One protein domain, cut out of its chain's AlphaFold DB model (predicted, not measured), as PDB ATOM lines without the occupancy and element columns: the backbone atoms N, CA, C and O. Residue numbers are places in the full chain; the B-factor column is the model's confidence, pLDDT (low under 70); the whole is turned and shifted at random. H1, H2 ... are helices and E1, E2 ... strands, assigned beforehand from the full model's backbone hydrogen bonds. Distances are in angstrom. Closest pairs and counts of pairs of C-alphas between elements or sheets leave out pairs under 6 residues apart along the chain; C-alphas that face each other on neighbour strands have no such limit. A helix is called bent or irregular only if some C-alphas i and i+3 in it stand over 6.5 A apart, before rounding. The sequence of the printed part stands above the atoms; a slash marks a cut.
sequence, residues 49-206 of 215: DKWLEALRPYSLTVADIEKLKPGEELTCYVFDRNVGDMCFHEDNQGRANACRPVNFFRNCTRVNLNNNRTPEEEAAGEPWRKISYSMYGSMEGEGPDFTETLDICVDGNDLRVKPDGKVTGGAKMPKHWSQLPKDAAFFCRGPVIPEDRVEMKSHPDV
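AT A GLANCE: This is residues 49 to 206 of the 215 residues of an uncharacterized protein of Symbiodinium microadriaticum (UniProt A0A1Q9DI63). There is little regular structure: a strongly twisted antiparallel sheet, E3-E2-E1-E6, has the hairpin E4-E5 to one side, with short helices and long loops around them. Loop 88 to 100 and H5 lie at opposite ends of the long axis. The printed part has 158 residues, under half in named elements, ordered H1 H2 E1 H3 H4 E2 H5 E3 E4 E5 E6; it is mixed and compact, radius of gyration of the C-alphas 16.7 A, spanning 55 by 32 by 29 A.

HOW THE PARTS SIT: Look first at E1, residues 73 to 78, and E2, residues 110 to 115: N 76 and O 111 are 2.8 A apart, within hydrogen-bond range. H1, residues 49 to 58, irregular with C-alphas 54 and 57 7.0 A apart, only grazes the sheet; 4 of 6 O i to N i+4 pairs are within range.

IN THESE COORDINATES: Find C-alpha 49 at (204.977, 253.930, 326.120); H1 runs 15.1 A from there.

THE WHOLE: The printed part has no cut; 58 residues have pLDDT under 70, among them 81 to 103.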
ATOM      1  N   ASP A  49     203.617 254.452 325.908       71.50
ATOM      2  CA  ASP A  49     204.977 253.930 326.120       71.50
ATOM      3  C   ASP A  49     206.023 254.629 325.237       71.50
ATOM      4  O   ASP A  49     207.054 255.083 325.733       71.50
ATOM      5  N   LYS A  50     205.728 254.809 323.942       74.31
ATOM      6  CA  LYS A  50     206.586 255.561 323.005       74.31
ATOM      7  C   LYS A  50     206.705 257.035 323.383       74.31
ATOM      8  O   LYS A  50     207.753 257.642 323.176       74.31
ATOM      9  N   TRP A  51     205.638 257.622 323.915       73.94
ATOM     10  CA  TRP A  51     205.652 259.000 324.388       73.94
ATOM     11  C   TRP A  51     206.541 259.149 325.630       73.94
ATOM     12  O   TRP A  51     207.422 260.004 325.654       73.94
ATOM     13  N   LEU A  52     206.391 258.262 326.617       76.00
ATOM     14  CA  LEU A  52     207.243 258.218 327.806       76.00
ATOM     15  C   LEU A  52     208.708 257.951 327.436       76.00
ATOM     16  O   LEU A  52     209.601 258.588 327.989       76.00
ATOM     17  N   GLU A  53     208.975 257.062 326.477       78.56
ATOM     18  CA  GLU A  53     210.323 256.804 325.963       78.56
ATOM     19  C   GLU A  53     210.947 258.051 325.321       78.56
ATOM     20  O   GLU A  53     212.086 258.394 325.641       78.56
ATOM     21  N   ALA A  54     210.191 258.783 324.495       77.75
ATOM     22  CA  ALA A  54     210.644 260.039 323.893       77.75
ATOM     23  C   ALA A  54     210.963 261.124 324.938       77.75
ATOM     24  O   ALA A  54     211.787 262.007 324.691       77.75
ATOM     25  N   LEU A  55     210.338 261.047 326.115       78.56
ATOM     26  CA  LEU A  55     210.554 261.969 327.223       78.56
ATOM     27  C   LEU A  55     211.718 261.586 328.145       78.56
ATOM     28  O   LEU A  55     212.274 262.467 328.803       78.56
ATOM     29  N   ARG A  56     212.134 260.310 328.182       80.56
ATOM     30  CA  ARG A  56     213.213 259.831 329.070       80.56
ATOM     31  C   ARG A  56     214.499 260.668 329.015       80.56
ATOM     32  O   ARG A  56     215.024 260.942 330.095       80.56
ATOM     33  N   PRO A  57     214.992 261.136 327.849       84.06
ATOM     34  CA  PRO A  57     216.195 261.974 327.782       84.06
ATOM     35  C   PRO A  57     216.092 263.323 328.510       84.06
ATOM     36  O   PRO A  57     217.114 263.959 328.753       84.06
ATOM     37  N   TYR A  58     214.879 263.773 328.836       85.31
ATOM     38  CA  TYR A  58     214.622 265.025 329.551       85.31
ATOM     39  C   TYR A  58     214.400 264.824 331.051       85.31
ATOM     40  O   TYR A  58     214.175 265.806 331.765       85.31
ATOM     41  N   SER A  59     214.467 263.575 331.524       88.88
ATOM     42  CA  SER A  59     214.259 263.249 332.930       88.88
ATOM     43  C   SER A  59     215.248 263.995 333.819       88.88
ATOM     44  O   SER A  59     216.390 264.266 333.447       88.88
ATOM     45  N   LEU A  60     214.793 264.302 335.020       89.69
ATOM     46  CA  LEU A  60     215.589 264.769 336.125       89.69
ATOM     47  C   LEU A  60     216.646 263.716 336.454       89.69
ATOM     48  O   LEU A  60     216.334 262.531 336.599       89.69
ATOM     49  N   THR A  61     217.889 264.162 336.589       91.81
ATOM     50  CA  THR A  61     219.032 263.294 336.885       91.81
ATOM     51  C   THR A  61     219.709 263.668 338.197       91.81
ATOM     52  O   THR A  61     219.528 264.772 338.717       91.81
ATOM     53  N   VAL A  62     220.570 262.785 338.708       89.25
ATOM     54  CA  VAL A  62     221.463 263.087 339.845       89.25
ATOM     55  C   VAL A  62     222.278 264.366 339.601       89.25
ATOM     56  O   VAL A  62     222.438 265.177 340.511       89.25
ATOM     57  N   ALA A  63     222.752 264.600 338.372       91.00
ATOM     58  CA  ALA A  63     223.477 265.820 338.014       91.00
ATOM     59  C   ALA A  63     222.630 267.090 338.137       91.00
ATOM     60  O   ALA A  63     223.177 268.166 338.365       91.00
ATOM     61  N   ASP A  64     221.321 266.999 337.913       90.25
ATOM     62  CA  ASP A  64     220.420 268.143 338.028       90.25
ATOM     63  C   ASP A  64     220.162 268.490 339.484       90.25
ATOM     64  O   ASP A  64     220.254 269.658 339.853       90.25
ATOM     65  N   ILE A  65     219.949 267.464 340.308       86.69
ATOM     66  CA  ILE A  65     219.862 267.608 341.756       86.69
ATOM     67  C   ILE A  65     221.107 268.308 342.290       86.69
ATOM     68  O   ILE A  65     220.992 269.323 342.959       86.69
ATOM     69  N   GLU A  66     222.301 267.838 341.927       86.56
ATOM     70  CA  GLU A  66     223.561 268.397 342.431       86.56
ATOM     71  C   GLU A  66     223.817 269.862 342.061       86.56
ATOM     72  O   GLU A  66     224.657 270.501 342.694       86.56
ATOM     73  N   LYS A  67     223.108 270.405 341.068       88.38
ATOM     74  CA  LYS A  67     223.203 271.822 340.693       88.38
ATOM     75  C   LYS A  67     222.309 272.729 341.534       88.38
ATOM     76  O   LYS A  67     222.522 273.940 341.494       88.38
ATOM     77  N   LEU A  68     221.322 272.178 342.245       86.50
ATOM     78  CA  LEU A  68     220.423 272.968 343.080       86.50
ATOM     79  C   LEU A  68     221.208 273.561 344.256       86.50
ATOM     80  O   LEU A  68     221.922 272.867 344.985       86.50
ATOM     81  N   LYS A  69     221.079 274.864 344.467       86.94
ATOM     82  CA  LYS A  69     221.748 275.550 345.576       86.94
ATOM     83  C   LYS A  69     220.926 275.456 346.858       86.94
ATOM     84  O   LYS A  69     219.724 275.216 346.791       86.94
ATOM     85  N   PRO A  70     221.554 275.635 348.030       86.94
ATOM     86  CA  PRO A  70     220.870 275.814 349.305       86.94
ATOM     87  C   PRO A  70     219.650 276.737 349.199       86.94
ATOM     88  O   PRO A  70     219.777 277.891 348.784       86.94
ATOM     89  N   GLY A  71     218.479 276.219 349.570       83.00
ATOM     90  CA  GLY A  71     217.200 276.930 349.549       83.00
ATOM     91  C   GLY A  71     216.523 277.056 348.179       83.00
ATOM     92  O   GLY A  71     215.468 277.683 348.105       83.00
ATOM     93  N   GLU A  72     217.092 276.502 347.103       87.12
ATOM     94  CA  GLU A  72     216.407 276.425 345.808       87.12
ATOM     95  C   GLU A  72     215.365 275.293 345.799       87.12
ATOM     96  O   GLU A  72     215.567 274.216 346.371       87.12
ATOM     97  N   GLU A  73     214.255 275.555 345.108       86.69
ATOM     98  CA  GLU A  73     213.173 274.606 344.858       86.69
ATOM     99  C   GLU A  73     213.110 274.272 343.365       86.69
ATOM    100  O   GLU A  73     213.299 275.143 342.511       86.69
ATOM    101  N   LEU A  74     212.833 273.006 343.055       87.88
ATOM    102  CA  LEU A  74     212.641 272.513 341.701       87.88
ATOM    103  C   LEU A  74     211.312 271.773 341.584       87.88
ATOM    104  O   LEU A  74     211.151 270.672 342.113       87.88
ATOM    105  N   THR A  75     210.388 272.353 340.824       87.12
ATOM    106  CA  THR A  75     209.123 271.716 340.453       87.12
ATOM    107  C   THR A  75     209.336 270.778 339.273       87.12
ATOM    108  O   THR A  75     209.859 271.175 338.226       87.12
ATOM    109  N   CYS A  76     208.898 269.533 339.420       86.50
ATOM    110  CA  CYS A  76     208.933 268.535 338.362       86.50
ATOM    111  C   CYS A  76     207.555 267.904 338.161       86.50
ATOM    112  O   CYS A  76     206.780 267.739 339.102       86.50
ATOM    113  N   TYR A  77     207.277 267.489 336.933       84.19
ATOM    114  CA  TYR A  77     206.148 266.626 336.615       84.19
ATOM    115  C   TYR A  77     206.579 265.167 336.702       84.19
ATOM    116  O   TYR A  77     207.621 264.806 336.160       84.19
ATOM    117  N   VAL A  78     205.775 264.330 337.352       80.69
ATOM    118  CA  VAL A  78     205.984 262.884 337.429       80.69
ATOM    119  C   VAL A  78     205.075 262.217 336.406       80.69
ATOM    120  O   VAL A  78     203.852 262.237 336.542       80.69
ATOM    121  N   PHE A  79     205.670 261.630 335.369       76.88
ATOM    122  CA  PHE A  79     204.947 260.895 334.332       76.88
ATOM    123  C   PHE A  79     205.052 259.392 334.571       76.88
ATOM    124  O   PHE A  79     205.598 258.652 333.752       76.88
ATOM    125  N   ASP A  80     204.579 258.938 335.728       70.31
ATOM    126  CA  ASP A  80     204.384 257.512 335.973       70.31
ATOM    127  C   ASP A  80     203.080 257.016 335.309       70.31
ATOM    128  O   ASP A  80     202.477 257.701 334.480       70.31
ATOM    129  N   ARG A  81     202.631 255.802 335.647       55.31
ATOM    130  CA  ARG A  81     201.388 255.232 335.106       55.31
ATOM    131  C   ARG A  81     200.092 255.896 335.620       55.31
ATOM    132  O   ARG A  81     199.027 255.360 335.320       55.31
ATOM    133  N   ASN A  82     200.123 257.072 336.263       56.31
ATOM    134  CA  ASN A  82     198.921 257.885 336.559       56.31
ATOM    135  C   ASN A  82     198.144 258.319 335.304       56.31
ATOM    136  O   ASN A  82     197.063 258.902 335.372       56.31
ATOM    137  N   VAL A  83     198.672 257.977 334.132       52.50
ATOM    138  CA  VAL A  83     197.948 257.925 332.870       52.50
ATOM    139  C   VAL A  83     196.615 257.171 332.984       52.50
ATOM    140  O   VAL A  83     195.622 257.662 332.461       52.50
ATOM    141  N   GLY A  84     196.566 256.039 333.702       51.84
ATOM    142  CA  GLY A  84     195.320 255.298 333.931       51.84
ATOM    143  C   GLY A  84     194.278 256.155 334.652       51.84
ATOM    144  O   GLY A  84     193.206 256.416 334.110       51.84
ATOM    145  N   ASP A  85     194.629 256.688 335.821       51.44
ATOM    146  CA  ASP A  85     193.717 257.467 336.670       51.44
ATOM    147  C   ASP A  85     193.225 258.761 335.998       51.44
ATOM    148  O   ASP A  85     192.075 259.170 336.168       51.44
ATOM    149  N   MET A  86     194.053 259.392 335.161       54.34
ATOM    150  CA  MET A  86     193.652 260.584 334.409       54.34
ATOM    151  C   MET A  86     192.800 260.280 333.173       54.34
ATOM    152  O   MET A  86     191.976 261.111 332.784       54.34
ATOM    153  N   CYS A  87     192.983 259.119 332.543       50.31
ATOM    154  CA  CYS A  87     192.167 258.667 331.417       50.31
ATOM    155  C   CYS A  87     190.781 258.175 331.862       50.31
ATOM    156  O   CYS A  87     189.820 258.357 331.117       50.31
ATOM    157  N   PHE A  88     190.659 257.621 333.074       48.16
ATOM    158  CA  PHE A  88     189.377 257.193 333.650       48.16
ATOM    159  C   PHE A  88     188.569 258.327 334.309       48.16
ATOM    160  O   PHE A  88     187.424 258.101 334.705       48.16
ATOM    161  N   HIS A  89     189.116 259.548 334.383       52.75
ATOM    162  CA  HIS A  89     188.392 260.731 334.854       52.75
ATOM    163  C   HIS A  89     187.152 261.000 333.983       52.75
ATOM    164  O   HIS A  89     187.230 261.001 332.755       52.75
ATOM    165  N   GLU A  90     186.015 261.287 334.623       53.84
ATOM    166  CA  GLU A  90     184.709 261.504 333.975       53.84
ATOM    167  C   GLU A  90     184.736 262.512 332.807       53.84
ATOM    168  O   GLU A  90     184.182 262.234 331.746       53.84
ATOM    169  N   ASP A  91     185.481 263.617 332.926       50.09
ATOM    170  CA  ASP A  91     185.660 264.631 331.874       50.09
ATOM    171  C   ASP A  91     186.379 264.141 330.599       50.09
ATOM    172  O   ASP A  91     186.312 264.796 329.549       50.09
ATOM    173  N   ASN A  92     187.087 263.009 330.677       48.91
ATOM    174  CA  ASN A  92     187.792 262.384 329.556       48.91
ATOM    175  C   ASN A  92     187.025 261.185 328.963       48.91
ATOM    176  O   ASN A  92     187.372 260.726 327.868       48.91
ATOM    177  N   GLN A  93     185.949 260.724 329.615       48.78
ATOM    178  CA  GLN A  93     185.092 259.660 329.093       48.78
ATOM    179  C   GLN A  93     184.386 260.119 327.802       48.78
ATOM    180  O   GLN A  93     183.816 261.206 327.717       48.78
ATOM    181  N   GLY A  94     184.448 259.296 326.747       49.84
ATOM    182  CA  GLY A  94     183.772 259.557 325.467       49.84
ATOM    183  C   GLY A  94     184.550 260.393 324.438       49.84
ATOM    184  O   GLY A  94     184.034 260.639 323.349       49.84
ATOM    185  N   ARG A  95     185.802 260.798 324.713       49.91
ATOM    186  CA  ARG A  95     186.663 261.547 323.766       49.91
ATOM    187  C   ARG A  95     187.698 260.683 323.038       49.91
ATOM    188  O   ARG A  95     188.853 261.081 322.914       49.91
ATOM    189  N   ALA A  96     187.281 259.512 322.547       51.03
ATOM    190  CA  ALA A  96     188.093 258.633 321.691       51.03
ATOM    191  C   ALA A  96     189.554 258.449 322.170       51.03
ATOM    192  O   ALA A  96     190.481 258.477 321.363       51.03
ATOM    193  N   ASN A  97     189.751 258.309 323.487       53.66
ATOM    194  CA  ASN A  97     191.029 257.977 324.126       53.66
ATOM    195  C   ASN A  97     192.198 258.954 323.856       53.66
ATOM    196  O   ASN A  97     193.366 258.592 324.007       53.66
ATOM    197  N   ALA A  98     191.907 260.205 323.478       54.50
ATOM    198  CA  ALA A  98     192.918 261.235 323.238       54.50
ATOM    199  C   ALA A  98     192.882 262.315 324.328       54.50
ATOM    200  O   ALA A  98     191.886 263.026 324.492       54.50
ATOM    201  N   CYS A  99     194.000 262.491 325.037       61.47
ATOM    202  CA  CYS A  99     194.187 263.598 325.969       61.47
ATOM    203  C   CYS A  99     195.136 264.621 325.340       61.47
ATOM    204  O   CYS A  99     196.271 264.301 324.985       61.47
ATOM    205  N   ARG A 100     194.689 265.878 325.204       59.91
ATOM    206  CA  ARG A 100     195.597 266.955 324.781       59.91
ATOM    207  C   ARG A 100     196.737 267.062 325.800       59.91
ATOM    208  O   ARG A 100     196.427 267.105 326.993       59.91
ATOM    209  N   PRO A 101     198.003 267.229 325.378       61.38
ATOM    210  CA  PRO A 101     199.140 267.300 326.296       61.38
ATOM    211  C   PRO A 101     198.925 268.311 327.429       61.38
ATOM    212  O   PRO A 101     199.136 267.999 328.591       61.38
ATOM    213  N   VAL A 102     198.378 269.494 327.127       62.41
ATOM    214  CA  VAL A 102     198.072 270.523 328.140       62.41
ATOM    215  C   VAL A 102     197.120 270.047 329.250       62.41
ATOM    216  O   VAL A 102     197.294 270.419 330.408       62.41
ATOM    217  N   ASN A 103     196.130 269.212 328.923       62.88
ATOM    218  CA  ASN A 103     195.191 268.666 329.906       62.88
ATOM    219  C   ASN A 103     195.832 267.528 330.698       62.88
ATOM    220  O   ASN A 103     195.587 267.408 331.894       62.88
ATOM    221  N   PHE A 104     196.683 266.740 330.038       70.00
ATOM    222  CA  PHE A 104     197.485 265.715 330.683       70.00
ATOM    223  C   PHE A 104     198.373 266.345 331.769       70.00
ATOM    224  O   PHE A 104     198.193 266.074 332.951       70.00
ATOM    225  N   PHE A 105     199.216 267.316 331.409       68.62
ATOM    226  CA  PHE A 105     200.117 267.988 332.356       68.62
ATOM    227  C   PHE A 105     199.395 268.722 333.496       68.62
ATOM    228  O   PHE A 105     199.917 268.804 334.608       68.62
ATOM    229  N   ARG A 106     198.191 269.263 333.253       67.12
ATOM    230  CA  ARG A 106     197.410 269.934 334.303       67.12
ATOM    231  C   ARG A 106     197.081 268.989 335.458       67.12
ATOM    232  O   ARG A 106     197.094 269.438 336.601       67.12
ATOM    233  N   ASN A 107     196.806 267.729 335.137       68.19
ATOM    234  CA  ASN A 107     196.330 266.725 336.079       68.19
ATOM    235  C   ASN A 107     197.447 265.793 336.574       68.19
ATOM    236  O   ASN A 107     197.244 265.094 337.566       68.19
ATOM    237  N   CYS A 108     198.615 265.799 335.918       73.44
ATOM    238  CA  CYS A 108     199.771 265.016 336.339       73.44
ATOM    239  C   CYS A 108     200.204 265.360 337.761       73.44
ATOM    240  O   CYS A 108     200.203 266.525 338.171       73.44
ATOM    241  N   THR A 109     200.668 264.335 338.471       76.44
ATOM    242  CA  THR A 109     201.354 264.494 339.746       76.44
ATOM    243  C   THR A 109     202.578 265.377 339.568       76.44
ATOM    244  O   THR A 109     203.387 265.198 338.655       76.44
ATOM    245  N   ARG A 110     202.699 266.357 340.454       79.88
ATOM    246  CA  ARG A 110     203.852 267.239 340.552       79.88
ATOM    247  C   ARG A 110     204.605 266.909 341.811       79.88
ATOM    248  O   ARG A 110     203.997 266.571 342.825       79.88
ATOM    249  N   VAL A 111     205.916 267.035 341.726       79.69
ATOM    250  CA  VAL A 111     206.817 266.894 342.851       79.69
ATOM    251  C   VAL A 111     207.648 268.161 342.989       79.69
ATOM    252  O   VAL A 111     208.261 268.606 342.018       79.69
ATOM    253  N   ASN A 112     207.669 268.737 344.188       83.19
ATOM    254  CA  ASN A 112     208.525 269.879 344.494       83.19
ATOM    255  C   ASN A 112     209.721 269.388 345.297       83.19
ATOM    256  O   ASN A 112     209.555 268.883 346.403       83.19
ATOM    257  N   LEU A 113     210.920 269.521 344.740       82.06
ATOM    258  CA  LEU A 113     212.166 269.131 345.393       82.06
ATOM    259  C   LEU A 113     212.808 270.361 346.021       82.06
ATOM    260  O   LEU A 113     213.073 271.330 345.315       82.06
ATOM    261  N   ASN A 114     213.104 270.316 347.318       82.00
ATOM    262  CA  ASN A 114     213.777 271.419 348.005       82.00
ATOM    263  C   ASN A 114     215.180 271.012 348.463       82.00
ATOM    264  O   ASN A 114     215.346 270.000 349.145       82.00
ATOM    265  N   ASN A 115     216.195 271.811 348.128       83.38
ATOM    266  CA  ASN A 115     217.508 271.673 348.744       83.38
ATOM    267  C   ASN A 115     217.550 272.349 350.126       83.38
ATOM    268  O   ASN A 115     217.989 273.493 350.254       83.38
ATOM    269  N   ASN A 116     217.214 271.613 351.184       80.75
ATOM    270  CA  ASN A 116     217.274 272.148 352.551       80.75
ATOM    271  C   ASN A 116     218.690 272.148 353.173       80.75
ATOM    272  O   ASN A 116     218.819 272.253 354.398       80.75
ATOM    273  N   ARG A 117     219.762 271.975 352.382       82.06
ATOM    274  CA  ARG A 117     221.134 272.142 352.891       82.06
ATOM    275  C   ARG A 117     221.363 273.601 353.268       82.06
ATOM    276  O   ARG A 117     220.904 274.496 352.562       82.06
ATOM    277  N   THR A 118     222.115 273.853 354.334       84.69
ATOM    278  CA  THR A 118     222.678 275.191 354.568       84.69
ATOM    279  C   THR A 118     223.908 275.417 353.674       84.69
ATOM    280  O   THR A 118     224.512 274.448 353.199       84.69
ATOM    281  N   PRO A 119     224.329 276.674 353.435       86.38
ATOM    282  CA  PRO A 119     225.584 276.957 352.735       86.38
ATOM    283  C   PRO A 119     226.805 276.274 353.368       86.38
ATOM    284  O   PRO A 119     227.719 275.852 352.662       86.38
ATOM    285  N   GLU A 120     226.820 276.129 354.694       86.25
ATOM    286  CA  GLU A 120     227.881 275.438 355.430       86.25
ATOM    287  C   GLU A 120     227.858 273.926 355.179       86.25
ATOM    288  O   GLU A 120     228.914 273.327 354.977       86.25
ATOM    289  N   GLU A 121     226.670 273.312 355.150       82.00
ATOM    290  CA  GLU A 121     226.498 271.888 354.832       82.00
ATOM    291  C   GLU A 121     226.924 271.584 353.386       82.00
ATOM    292  O   GLU A 121     227.602 270.590 353.122       82.00
ATOM    293  N   GLU A 122     226.602 272.472 352.441       82.06
ATOM    294  CA  GLU A 122     227.093 272.367 351.067       82.06
ATOM    295  C   GLU A 122     228.620 272.499 350.987       82.06
ATOM    296  O   GLU A 122     229.272 271.677 350.341       82.06
ATOM    297  N   ALA A 123     229.207 273.484 351.676       82.75
ATOM    298  CA  ALA A 123     230.656 273.679 351.712       82.75
ATOM    299  C   ALA A 123     231.403 272.495 352.352       82.75
ATOM    300  O   ALA A 123     232.536 272.200 351.972       82.75
ATOM    301  N   ALA A 124     230.765 271.792 353.292       79.19
ATOM    302  CA  ALA A 124     231.282 270.571 353.905       79.19
ATOM    303  C   ALA A 124     231.150 269.325 353.005       79.19
ATOM    304  O   ALA A 124     231.616 268.247 353.379       79.19
ATOM    305  N   GLY A 125     230.531 269.453 351.824       73.06
ATOM    306  CA  GLY A 125     230.273 268.332 350.925       73.06
ATOM    307  C   GLY A 125     229.278 267.332 351.509       73.06
ATOM    308  O   GLY A 125     229.346 266.142 351.187       73.06
ATOM    309  N   GLU A 126     228.380 267.784 352.394       71.38
ATOM    310  CA  GLU A 126     227.349 266.907 352.928       71.38
ATOM    311  C   GLU A 126     226.479 266.376 351.777       71.38
ATOM    312  O   GLU A 126     226.147 267.130 350.850       71.38
ATOM    313  N   PRO A 127     226.115 265.077 351.802       64.62
ATOM    314  CA  PRO A 127     225.271 264.510 350.771       64.62
ATOM    315  C   PRO A 127     223.918 265.219 350.736       64.62
ATOM    316  O   PRO A 127     223.555 266.003 351.614       64.62
ATOM    317  N   TRP A 128     223.147 264.921 349.703       65.19
ATOM    318  CA  TRP A 128     221.780 265.391 349.542       65.19
ATOM    319  C   TRP A 128     220.859 264.721 350.572       65.19
ATOM    320  O   TRP A 128     220.088 263.823 350.265       65.19
ATOM    321  N   ARG A 129     221.023 265.124 351.837       57.94
ATOM    322  CA  ARG A 129     220.426 264.522 353.034       57.94
ATOM    323  C   ARG A 129     218.991 264.969 353.286       57.94
ATOM    324  O   ARG A 129     218.281 264.348 354.066       57.94
ATOM    325  N   LYS A 130     218.594 266.087 352.677       56.31
ATOM    326  CA  LYS A 130     217.361 266.808 353.003       56.31
ATOM    327  C   LYS A 130     216.629 267.280 351.753       56.31
ATOM    328  O   LYS A 130     216.110 268.394 351.736       56.31
ATOM    329  N   ILE A 131     216.623 266.463 350.702       60.22
ATOM    330  CA  ILE A 131     215.637 266.679 349.647       60.22
ATOM    331  C   ILE A 131     214.322 266.162 350.191       60.22
ATOM    332  O   ILE A 131     214.033 264.970 350.135       60.22
ATOM    333  N   SER A 132     213.565 267.072 350.788       63.59
ATOM    334  CA  SER A 132     212.151 266.832 351.006       63.59
ATOM    335  C   SER A 132     211.474 266.945 349.659       63.59
ATOM    336  O   SER A 132     211.811 267.837 348.867       63.59
ATOM    337  N   TYR A 133     210.501 266.083 349.429       63.25
ATOM    338  CA  TYR A 133     209.590 266.300 348.340       63.25
ATOM    339  C   TYR A 133     208.156 266.148 348.789       63.25
ATOM    340  O   TYR A 133     207.828 265.335 349.647       63.25
ATOM    341  N   SER A 134     207.309 266.975 348.206       62.84
ATOM    342  CA  SER A 134     205.872 266.880 348.359       62.84
ATOM    343  C   SER A 134     205.287 266.523 347.005       62.84
ATOM    344  O   SER A 134     205.733 267.034 345.975       62.84
ATOM    345  N   MET A 135     204.346 265.581 346.999       65.25
ATOM    346  CA  MET A 135     203.641 265.175 345.791       65.25
ATOM    347  C   MET A 135     202.210 265.678 345.849       65.25
ATOM    348  O   MET A 135     201.493 265.396 346.806       65.25
ATOM    349  N   TYR A 136     201.785 266.379 344.804       60.47
ATOM    350  CA  TYR A 136     200.405 266.827 344.662       60.47
ATOM    351  C   TYR A 136     199.920 266.558 343.241       60.47
ATOM    352  O   TYR A 136     200.582 266.922 342.267       60.47
ATOM    353  N   GLY A 137     198.766 265.905 343.117       57.81
ATOM    354  CA  GLY A 137     198.121 265.611 341.838       57.81
ATOM    355  C   GLY A 137     197.369 264.276 341.814       57.81
ATOM    356  O   GLY A 137     197.677 263.356 342.566       57.81
ATOM    357  N   SER A 138     196.400 264.224 340.895       50.47
ATOM    358  CA  SER A 138     195.190 263.386 340.813       50.47
ATOM    359  C   SER A 138     194.175 263.525 341.964       50.47
ATOM    360  O   SER A 138     194.518 263.898 343.082       50.47
ATOM    361  N   MET A 139     192.900 263.344 341.596       44.47
ATOM    362  CA  MET A 139     191.697 263.609 342.387       44.47
ATOM    363  C   MET A 139     191.738 262.929 343.758       44.47
ATOM    364  O   MET A 139     191.995 261.739 343.848       44.47
ATOM    365  N   GLU A 140     191.390 263.701 344.785       39.78
ATOM    366  CA  GLU A 140     191.308 263.313 346.197       39.78
ATOM    367  C   GLU A 140     192.641 263.232 346.960       39.78
ATOM    368  O   GLU A 140     193.365 262.243 346.946       39.78
ATOM    369  N   GLY A 141     192.869 264.275 347.762       44.44
ATOM    370  CA  GLY A 141     193.677 264.184 348.973       44.44
ATOM    371  C   GLY A 141     195.020 264.897 348.909       44.44
ATOM    372  O   GLY A 141     195.760 264.823 347.932       44.44
ATOM    373  N   GLU A 142     195.342 265.582 350.007       43.91
ATOM    374  CA  GLU A 142     196.726 265.851 350.387       43.91
ATOM    375  C   GLU A 142     197.457 264.499 350.394       43.91
ATOM    376  O   GLU A 142     197.149 263.618 351.200       43.91
ATOM    377  N   GLY A 143     198.349 264.290 349.421       47.19
ATOM    378  CA  GLY A 143     199.165 263.083 349.352       47.19
ATOM    379  C   GLY A 143     200.037 262.959 350.605       47.19
ATOM    380  O   GLY A 143     200.336 263.969 351.243       47.19
ATOM    381  N   PRO A 144     200.450 261.742 350.995       46.84
ATOM    382  CA  PRO A 144     201.304 261.576 352.160       46.84
ATOM    383  C   PRO A 144     202.613 262.358 351.979       46.84
ATOM    384  O   PRO A 144     203.213 262.343 350.907       46.84
ATOM    385  N   ASP A 145     203.059 263.029 353.039       52.66
ATOM    386  CA  ASP A 145     204.356 263.701 353.101       52.66
ATOM    387  C   ASP A 145     205.490 262.661 352.983       52.66
ATOM    388  O   ASP A 145     205.927 262.062 353.970       52.66
ATOM    389  N   PHE A 146     205.980 262.414 351.765       54.56
ATOM    390  CA  PHE A 146     207.119 261.529 351.502       54.56
ATOM    391  C   PHE A 146     208.428 262.230 351.878       54.56
ATOM    392  O   PHE A 146     209.091 262.855 351.056       54.56
ATOM    393  N   THR A 147     208.800 262.182 353.152       59.38
ATOM    394  CA  THR A 147     209.691 263.227 353.679       59.38
ATOM    395  C   THR A 147     211.169 262.896 353.814       59.38
ATOM    396  O   THR A 147     211.918 263.796 354.175       59.38
ATOM    397  N   GLU A 148     211.660 261.694 353.492       64.94
ATOM    398  CA  GLU A 148     213.064 261.386 353.837       64.94
ATOM    399  C   GLU A 148     213.870 260.530 352.849       64.94
ATOM    400  O   GLU A 148     215.086 260.428 353.010       64.94
ATOM    401  N   THR A 149     213.277 259.916 351.822       71.94
ATOM    402  CA  THR A 149     214.037 259.032 350.916       71.94
ATOM    403  C   THR A 149     213.824 259.354 349.453       71.94
ATOM    404  O   THR A 149     212.687 259.521 349.032       71.94
ATOM    405  N   LEU A 150     214.905 259.363 348.675       76.69
ATOM    406  CA  LEU A 150     214.873 259.616 347.235       76.69
ATOM    407  C   LEU A 150     214.943 258.310 346.454       76.69
ATOM    408  O   LEU A 150     215.826 257.493 346.719       76.69
ATOM    409  N   ASP A 151     214.071 258.154 345.466       81.81
ATOM    410  CA  ASP A 151     214.061 256.991 344.581       81.81
ATOM    411  C   ASP A 151     214.869 257.295 343.306       81.81
ATOM    412  O   ASP A 151     214.588 258.247 342.575       81.81
ATOM    413  N   ILE A 152     215.902 256.494 343.041       83.62
ATOM    414  CA  ILE A 152     216.826 256.638 341.909       83.62
ATOM    415  C   ILE A 152     216.799 255.372 341.060       83.62
ATOM    416  O   ILE A 152     216.908 254.261 341.575       83.62
ATOM    417  N   CYS A 153     216.745 255.556 339.745       84.19
ATOM    418  CA  CYS A 153     216.841 254.488 338.765       84.19
ATOM    419  C   CYS A 153     218.275 254.324 338.266       84.19
ATOM    420  O   CYS A 153     218.816 255.210 337.601       84.19
ATOM    421  N   VAL A 154     218.871 253.163 338.537       84.00
ATOM    422  CA  VAL A 154     220.162 252.759 337.961       84.00
ATOM    423  C   VAL A 154     219.980 251.426 337.255       84.00
ATOM    424  O   VAL A 154     219.583 250.441 337.876       84.00
ATOM    425  N   ASP A 155     220.240 251.392 335.947       82.94
ATOM    426  CA  ASP A 155     220.099 250.191 335.113       82.94
ATOM    427  C   ASP A 155     218.732 249.495 335.279       82.94
ATOM    428  O   ASP A 155     218.643 248.270 335.374       82.94
ATOM    429  N   GLY A 156     217.655 250.282 335.391       78.38
ATOM    430  CA  GLY A 156     216.286 249.784 335.585       78.38
ATOM    431  C   GLY A 156     215.965 249.283 336.998       78.38
ATOM    432  O   GLY A 156     214.876 248.758 337.217       78.38
ATOM    433  N   ASN A 157     216.886 249.429 337.953       82.00
ATOM    434  CA  ASN A 157     216.688 249.034 339.342       82.00
ATOM    435  C   ASN A 157     216.374 250.243 340.218       82.00
ATOM    436  O   ASN A 157     217.057 251.266 340.140       82.00
ATOM    437  N   ASP A 158     215.388 250.062 341.094       84.62
ATOM    438  CA  ASP A 158     214.946 251.076 342.043       84.62
ATOM    439  C   ASP A 158     215.804 251.077 343.299       84.62
ATOM    440  O   ASP A 158     215.882 250.086 344.035       84.62
ATOM    441  N   LEU A 159     216.496 252.192 343.506       85.56
ATOM    442  CA  LEU A 159     217.396 252.420 344.620       85.56
ATOM    443  C   LEU A 159     216.828 253.514 345.507       85.56
ATOM    444  O   LEU A 159     216.478 254.584 345.025       85.56
ATOM    445  N   ARG A 160     216.833 253.284 346.821       85.31
ATOM    446  CA  ARG A 160     216.416 254.304 347.790       85.31
ATOM    447  C   ARG A 160     217.623 254.947 348.435       85.31
ATOM    448  O   ARG A 160     218.428 254.251 349.053       85.31
ATOM    449  N   VAL A 161     217.730 256.263 348.336       81.88
ATOM    450  CA  VAL A 161     218.735 257.066 349.030       81.88
ATOM    451  C   VAL A 161     218.128 257.579 350.327       81.88
ATOM    452  O   VAL A 161     217.104 258.255 350.313       81.88
ATOM    453  N   LYS A 162     218.757 257.250 351.452       81.31
ATOM    454  CA  LYS A 162     218.375 257.714 352.789       81.31
ATOM    455  C   LYS A 162     218.917 259.115 353.085       81.31
ATOM    456  O   LYS A 162     219.890 259.522 352.442       81.31
ATOM    457  N   PRO A 163     218.414 259.791 354.138       74.69
ATOM    458  CA  PRO A 163     218.941 261.083 354.559       74.69
ATOM    459  C   PRO A 163     220.431 261.056 354.876       74.69
ATOM    460  O   PRO A 163     221.113 262.041 354.696       74.69
ATOM    461  N   ASP A 164     221.009 259.941 355.322       76.94
ATOM    462  CA  ASP A 164     222.452 259.881 355.585       76.94
ATOM    463  C   ASP A 164     223.311 259.749 354.308       76.94
ATOM    464  O   ASP A 164     224.541 259.766 354.389       76.94
ATOM    465  N   GLY A 165     222.684 259.667 353.129       77.69
ATOM    466  CA  GLY A 165     223.329 259.445 351.836       77.69
ATOM    467  C   GLY A 165     223.583 257.970 351.517       77.69
ATOM    468  O   GLY A 165     224.115 257.669 350.441       77.69
ATOM    469  N   LYS A 166     223.207 257.042 352.412       83.81
ATOM    470  CA  LYS A 166     223.279 255.606 352.131       83.81
ATOM    471  C   LYS A 166     222.216 255.215 351.127       83.81
ATOM    472  O   LYS A 166     221.058 255.609 351.230       83.81
ATOM    473  N   VAL A 167     222.613 254.356 350.207       85.12
ATOM    474  CA  VAL A 167     221.730 253.790 349.199       85.12
ATOM    475  C   VAL A 167     221.364 252.369 349.612       85.12
ATOM    476  O   VAL A 167     222.230 251.570 349.972       85.12
ATOM    477  N   THR A 168     220.075 252.047 349.578       84.12
ATOM    478  CA  THR A 168     219.560 250.689 349.770       84.12
ATOM    479  C   THR A 168     219.009 250.149 348.455       84.12
ATOM    480  O   THR A 168     218.228 250.829 347.793       84.12
ATOM    481  N   GLY A 169     219.418 248.930 348.093       78.44
ATOM    482  CA  GLY A 169     219.060 248.245 346.850       78.44
ATOM    483  C   GLY A 169     219.749 246.878 346.741       78.44
ATOM    484  O   GLY A 169     220.321 246.384 347.717       78.44
ATOM    485  N   GLY A 170     219.696 246.254 345.560       68.69
ATOM    486  CA  GLY A 170     220.320 244.950 345.296       68.69
ATOM    487  C   GLY A 170     221.842 244.924 345.531       68.69
ATOM    488  O   GLY A 170     222.521 245.943 345.458       68.69
ATOM    489  N   ALA A 171     222.413 243.740 345.783       58.00
ATOM    490  CA  ALA A 171     223.790 243.570 346.281       58.00
ATOM    491  C   ALA A 171     224.925 244.143 345.394       58.00
ATOM    492  O   ALA A 171     226.040 244.322 345.884       58.00
ATOM    493  N   LYS A 172     224.665 244.421 344.108       72.69
ATOM    494  CA  LYS A 172     225.642 244.959 343.139       72.69
ATOM    495  C   LYS A 172     225.516 246.470 342.891       72.69
ATOM    496  O   LYS A 172     226.128 246.978 341.960       72.69
ATOM    497  N   MET A 173     224.734 247.173 343.704       78.56
ATOM    498  CA  MET A 173     224.402 248.579 343.474       78.56
ATOM    499  C   MET A 173     225.335 249.546 344.218       78.56
ATOM    500  O   MET A 173     225.949 249.155 345.221       78.56
ATOM    501  N   PRO A 174     225.444 250.811 343.755       81.50
ATOM    502  CA  PRO A 174     226.079 251.887 344.511       81.50
ATOM    503  C   PRO A 174     225.554 251.916 345.948       81.50
ATOM    504  O   PRO A 174     224.353 251.792 346.171       81.50
ATOM    505  N   LYS A 175     226.449 252.056 346.931       84.50
ATOM    506  CA  LYS A 175     226.083 252.048 348.361       84.50
ATOM    507  C   LYS A 175     225.944 253.453 348.939       84.50
ATOM    508  O   LYS A 175     225.451 253.612 350.055       84.50
ATOM    509  N   HIS A 176     226.399 254.458 348.199       85.00
ATOM    510  CA  HIS A 176     226.431 255.848 348.631       85.00
ATOM    511  C   HIS A 176     226.064 256.790 347.482       85.00
ATOM    512  O   HIS A 176     226.421 256.516 346.337       85.00
ATOM    513  N   TRP A 177     225.420 257.921 347.792       84.56
ATOM    514  CA  TRP A 177     225.022 258.946 346.810       84.56
ATOM    515  C   TRP A 177     226.154 259.338 345.850       84.56
ATOM    516  O   TRP A 177     225.973 259.401 344.640       84.56
ATOM    517  N   SER A 178     227.356 259.542 346.391       83.62
ATOM    518  CA  SER A 178     228.545 259.943 345.630       83.62
ATOM    519  C   SER A 178     228.992 258.924 344.576       83.62
ATOM    520  O   SER A 178     229.800 259.267 343.716       83.62
ATOM    521  N   GLN A 179     228.490 257.689 344.641       87.56
ATOM    522  CA  GLN A 179     228.785 256.608 343.703       87.56
ATOM    523  C   GLN A 179     227.706 256.446 342.622       87.56
ATOM    524  O   GLN A 179     227.866 255.602 341.742       87.56
ATOM    525  N   LEU A 180     226.603 257.195 342.698       87.62
ATOM    526  CA  LEU A 180     225.540 257.122 341.702       87.62
ATOM    527  C   LEU A 180     226.010 257.719 340.363       87.62
ATOM    528  O   LEU A 180     226.699 258.749 340.363       87.62
ATOM    529  N   PRO A 181     225.626 257.116 339.221       90.94
ATOM    530  CA  PRO A 181     225.826 257.729 337.914       90.94
ATOM    531  C   PRO A 181     225.152 259.101 337.858       90.94
ATOM    532  O   PRO A 181     224.038 259.283 338.345       90.94
ATOM    533  N   LYS A 182     225.830 260.091 337.273       91.06
ATOM    534  CA  LYS A 182     225.322 261.472 337.218       91.06
ATOM    535  C   LYS A 182     224.122 261.621 336.284       91.06
ATOM    536  O   LYS A 182     223.312 262.518 336.477       91.06
ATOM    537  N   ASP A 183     224.006 260.732 335.309       91.38
ATOM    538  CA  ASP A 183     222.896 260.591 334.373       91.38
ATOM    539  C   ASP A 183     221.783 259.656 334.879       91.38
ATOM    540  O   ASP A 183     220.773 259.503 334.195       91.38
ATOM    541  N   ALA A 184     221.931 259.054 336.068       89.94
ATOM    542  CA  ALA A 184     220.886 258.224 336.659       89.94
ATOM    543  C   ALA A 184     219.605 259.043 336.848       89.94
ATOM    544  O   ALA A 184     219.634 260.141 337.416       89.94
ATOM    545  N   ALA A 185     218.493 258.497 336.358       88.75
ATOM    546  CA  ALA A 185     217.201 259.157 336.385       88.75
ATOM    547  C   ALA A 185     216.573 259.088 337.779       88.75
ATOM    548  O   ALA A 185     216.726 258.109 338.511       88.75
ATOM    549  N   PHE A 186     215.830 260.130 338.119       83.38
ATOM    550  CA  PHE A 186     215.007 260.175 339.314       83.38
ATOM    551  C   PHE A 186     213.697 259.404 339.071       83.38
ATOM    552  O   PHE A 186     213.040 259.639 338.058       83.38
ATOM    553  N   PHE A 187     213.333 258.506 339.994       78.31
ATOM    554  CA  PHE A 187     212.254 257.508 339.904       78.31
ATOM    555  C   PHE A 187     212.376 256.467 338.769       78.31
ATOM    556  O   PHE A 187     212.641 256.762 337.607       78.31
ATOM    557  N   CYS A 188     212.107 255.197 339.092       73.75
ATOM    558  CA  CYS A 188     212.147 254.100 338.110       73.75
ATOM    559  C   CYS A 188     210.899 253.970 337.241       73.75
ATOM    560  O   CYS A 188     210.965 253.437 336.132       73.75
ATOM    561  N   ARG A 189     209.743 254.380 337.771       71.25
ATOM    562  CA  ARG A 189     208.437 254.007 337.208       71.25
ATOM    563  C   ARG A 189     208.030 254.857 336.004       71.25
ATOM    564  O   ARG A 189     207.226 254.392 335.203       71.25
ATOM    565  N   GLY A 190     208.607 256.045 335.845       76.62
ATOM    566  CA  GLY A 190     208.331 256.951 334.733       76.62
ATOM    567  C   GLY A 190     209.261 258.165 334.744       76.62
ATOM    568  O   GLY A 190     209.904 258.416 335.764       76.62
ATOM    569  N   PRO A 191     209.386 258.893 333.619       83.25
ATOM    570  CA  PRO A 191     210.213 260.085 333.558       83.25
ATOM    571  C   PRO A 191     209.660 261.172 334.483       83.25
ATOM    572  O   PRO A 191     208.482 261.526 334.425       83.25
ATOM    573  N   VAL A 192     210.537 261.730 335.313       86.38
ATOM    574  CA  VAL A 192     210.254 262.937 336.091       86.38
ATOM    575  C   VAL A 192     210.915 264.105 335.399       86.38
ATOM    576  O   VAL A 192     212.127 264.092 335.257       86.38
ATOM    577  N   ILE A 193     210.161 265.093 334.929       87.12
ATOM    578  CA  ILE A 193     210.706 266.156 334.078       87.12
ATOM    579  C   ILE A 193     210.574 267.502 334.788       87.12
ATOM    580  O   ILE A 193     209.456 267.880 335.149       87.12
ATOM    581  N   PRO A 194     211.682 268.245 334.963       89.00
ATOM    582  CA  PRO A 194     211.654 269.633 335.408       89.00
ATOM    583  C   PRO A 194     210.676 270.473 334.591       89.00
ATOM    584  O   PRO A 194     210.640 270.368 333.364       89.00
ATOM    585  N   GLU A 195     209.889 271.314 335.258       85.31
ATOM    586  CA  GLU A 195     208.854 272.120 334.602       85.31
ATOM    587  C   GLU A 195     209.405 272.983 333.454       85.31
ATOM    588  O   GLU A 195     208.780 273.085 332.399       85.31
ATOM    589  N   ASP A 196     210.618 273.519 333.600       84.38
ATOM    590  CA  ASP A 196     211.298 274.324 332.580       84.38
ATOM    591  C   ASP A 196     211.715 273.531 331.324       84.38
ATOM    592  O   ASP A 196     211.956 274.124 330.269       84.38
ATOM    593  N   ARG A 197     211.772 272.195 331.405       83.12
ATOM    594  CA  ARG A 197     212.066 271.283 330.283       83.12
ATOM    595  C   ARG A 197     210.806 270.758 329.602       83.12
ATOM    596  O   ARG A 197     210.896 270.168 328.522       83.12
ATOM    597  N   VAL A 198     209.631 270.979 330.187       75.31
ATOM    598  CA  VAL A 198     208.351 270.614 329.579       75.31
ATOM    599  C   VAL A 198     207.912 271.731 328.623       75.31
ATOM    600  O   VAL A 198     207.145 272.626 328.969       75.31
ATOM    601  N   GLU A 199     208.380 271.696 327.370       66.50
ATOM    602  CA  GLU A 199     207.887 272.612 326.327       66.50
ATOM    603  C   GLU A 199     206.438 272.251 325.910       66.50
ATOM    604  O   GLU A 199     206.188 271.557 324.929       66.50
ATOM    605  N   MET A 200     205.441 272.758 326.641       57.31
ATOM    606  CA  MET A 200     204.016 272.392 326.496       57.31
ATOM    607  C   MET A 200     203.394 272.564 325.094       57.31
ATOM    608  O   MET A 200     202.317 272.030 324.839       57.31
ATOM    609  N   LYS A 201     204.017 273.333 324.192       53.25
ATOM    610  CA  LYS A 201     203.483 273.623 322.846       53.25
ATOM    611  C   LYS A 201     204.118 272.792 321.728       53.25
ATOM    612  O   LYS A 201     203.588 272.811 320.621       53.25
ATOM    613  N   SER A 202     205.244 272.126 321.986       57.09
ATOM    614  CA  SER A 202     206.002 271.365 320.980       57.09
ATOM    615  C   SER A 202     205.886 269.847 321.151       57.09
ATOM    616  O   SER A 202     206.322 269.112 320.265       57.09
ATOM    617  N   HIS A 203     205.263 269.369 322.234       61.81
ATOM    618  CA  HIS A 203     205.022 267.941 322.441       61.81
ATOM    619  C   HIS A 203     203.923 267.406 321.511       61.81
ATOM    620  O   HIS A 203     202.904 268.079 321.326       61.81
ATOM    621  N   PRO A 204     204.101 266.204 320.932       60.19
ATOM    622  CA  PRO A 204     203.055 265.560 320.148       60.19
ATOM    623  C   PRO A 204     201.840 265.255 321.031       60.19
ATOM    624  O   PRO A 204     201.981 264.997 322.229       60.19
ATOM    625  N   ASP A 205     200.652 265.267 320.426       60.91
ATOM    626  CA  ASP A 205     199.432 264.816 321.090       60.91
ATOM    627  C   ASP A 205     199.588 263.362 321.577       60.91
ATOM    628  O   ASP A 205     200.143 262.509 320.872       60.91
ATOM    629  N   VAL A 206     199.094 263.086 322.787       58.59
ATOM    630  CA  VAL A 206     199.137 261.757 323.410       58.59
ATOM    631  C   VAL A 206     197.858 261.007 323.052       58.59
ATOM    632  O   VAL A 206     196.755 261.489 323.320       58.59
TER     633      VAL A 206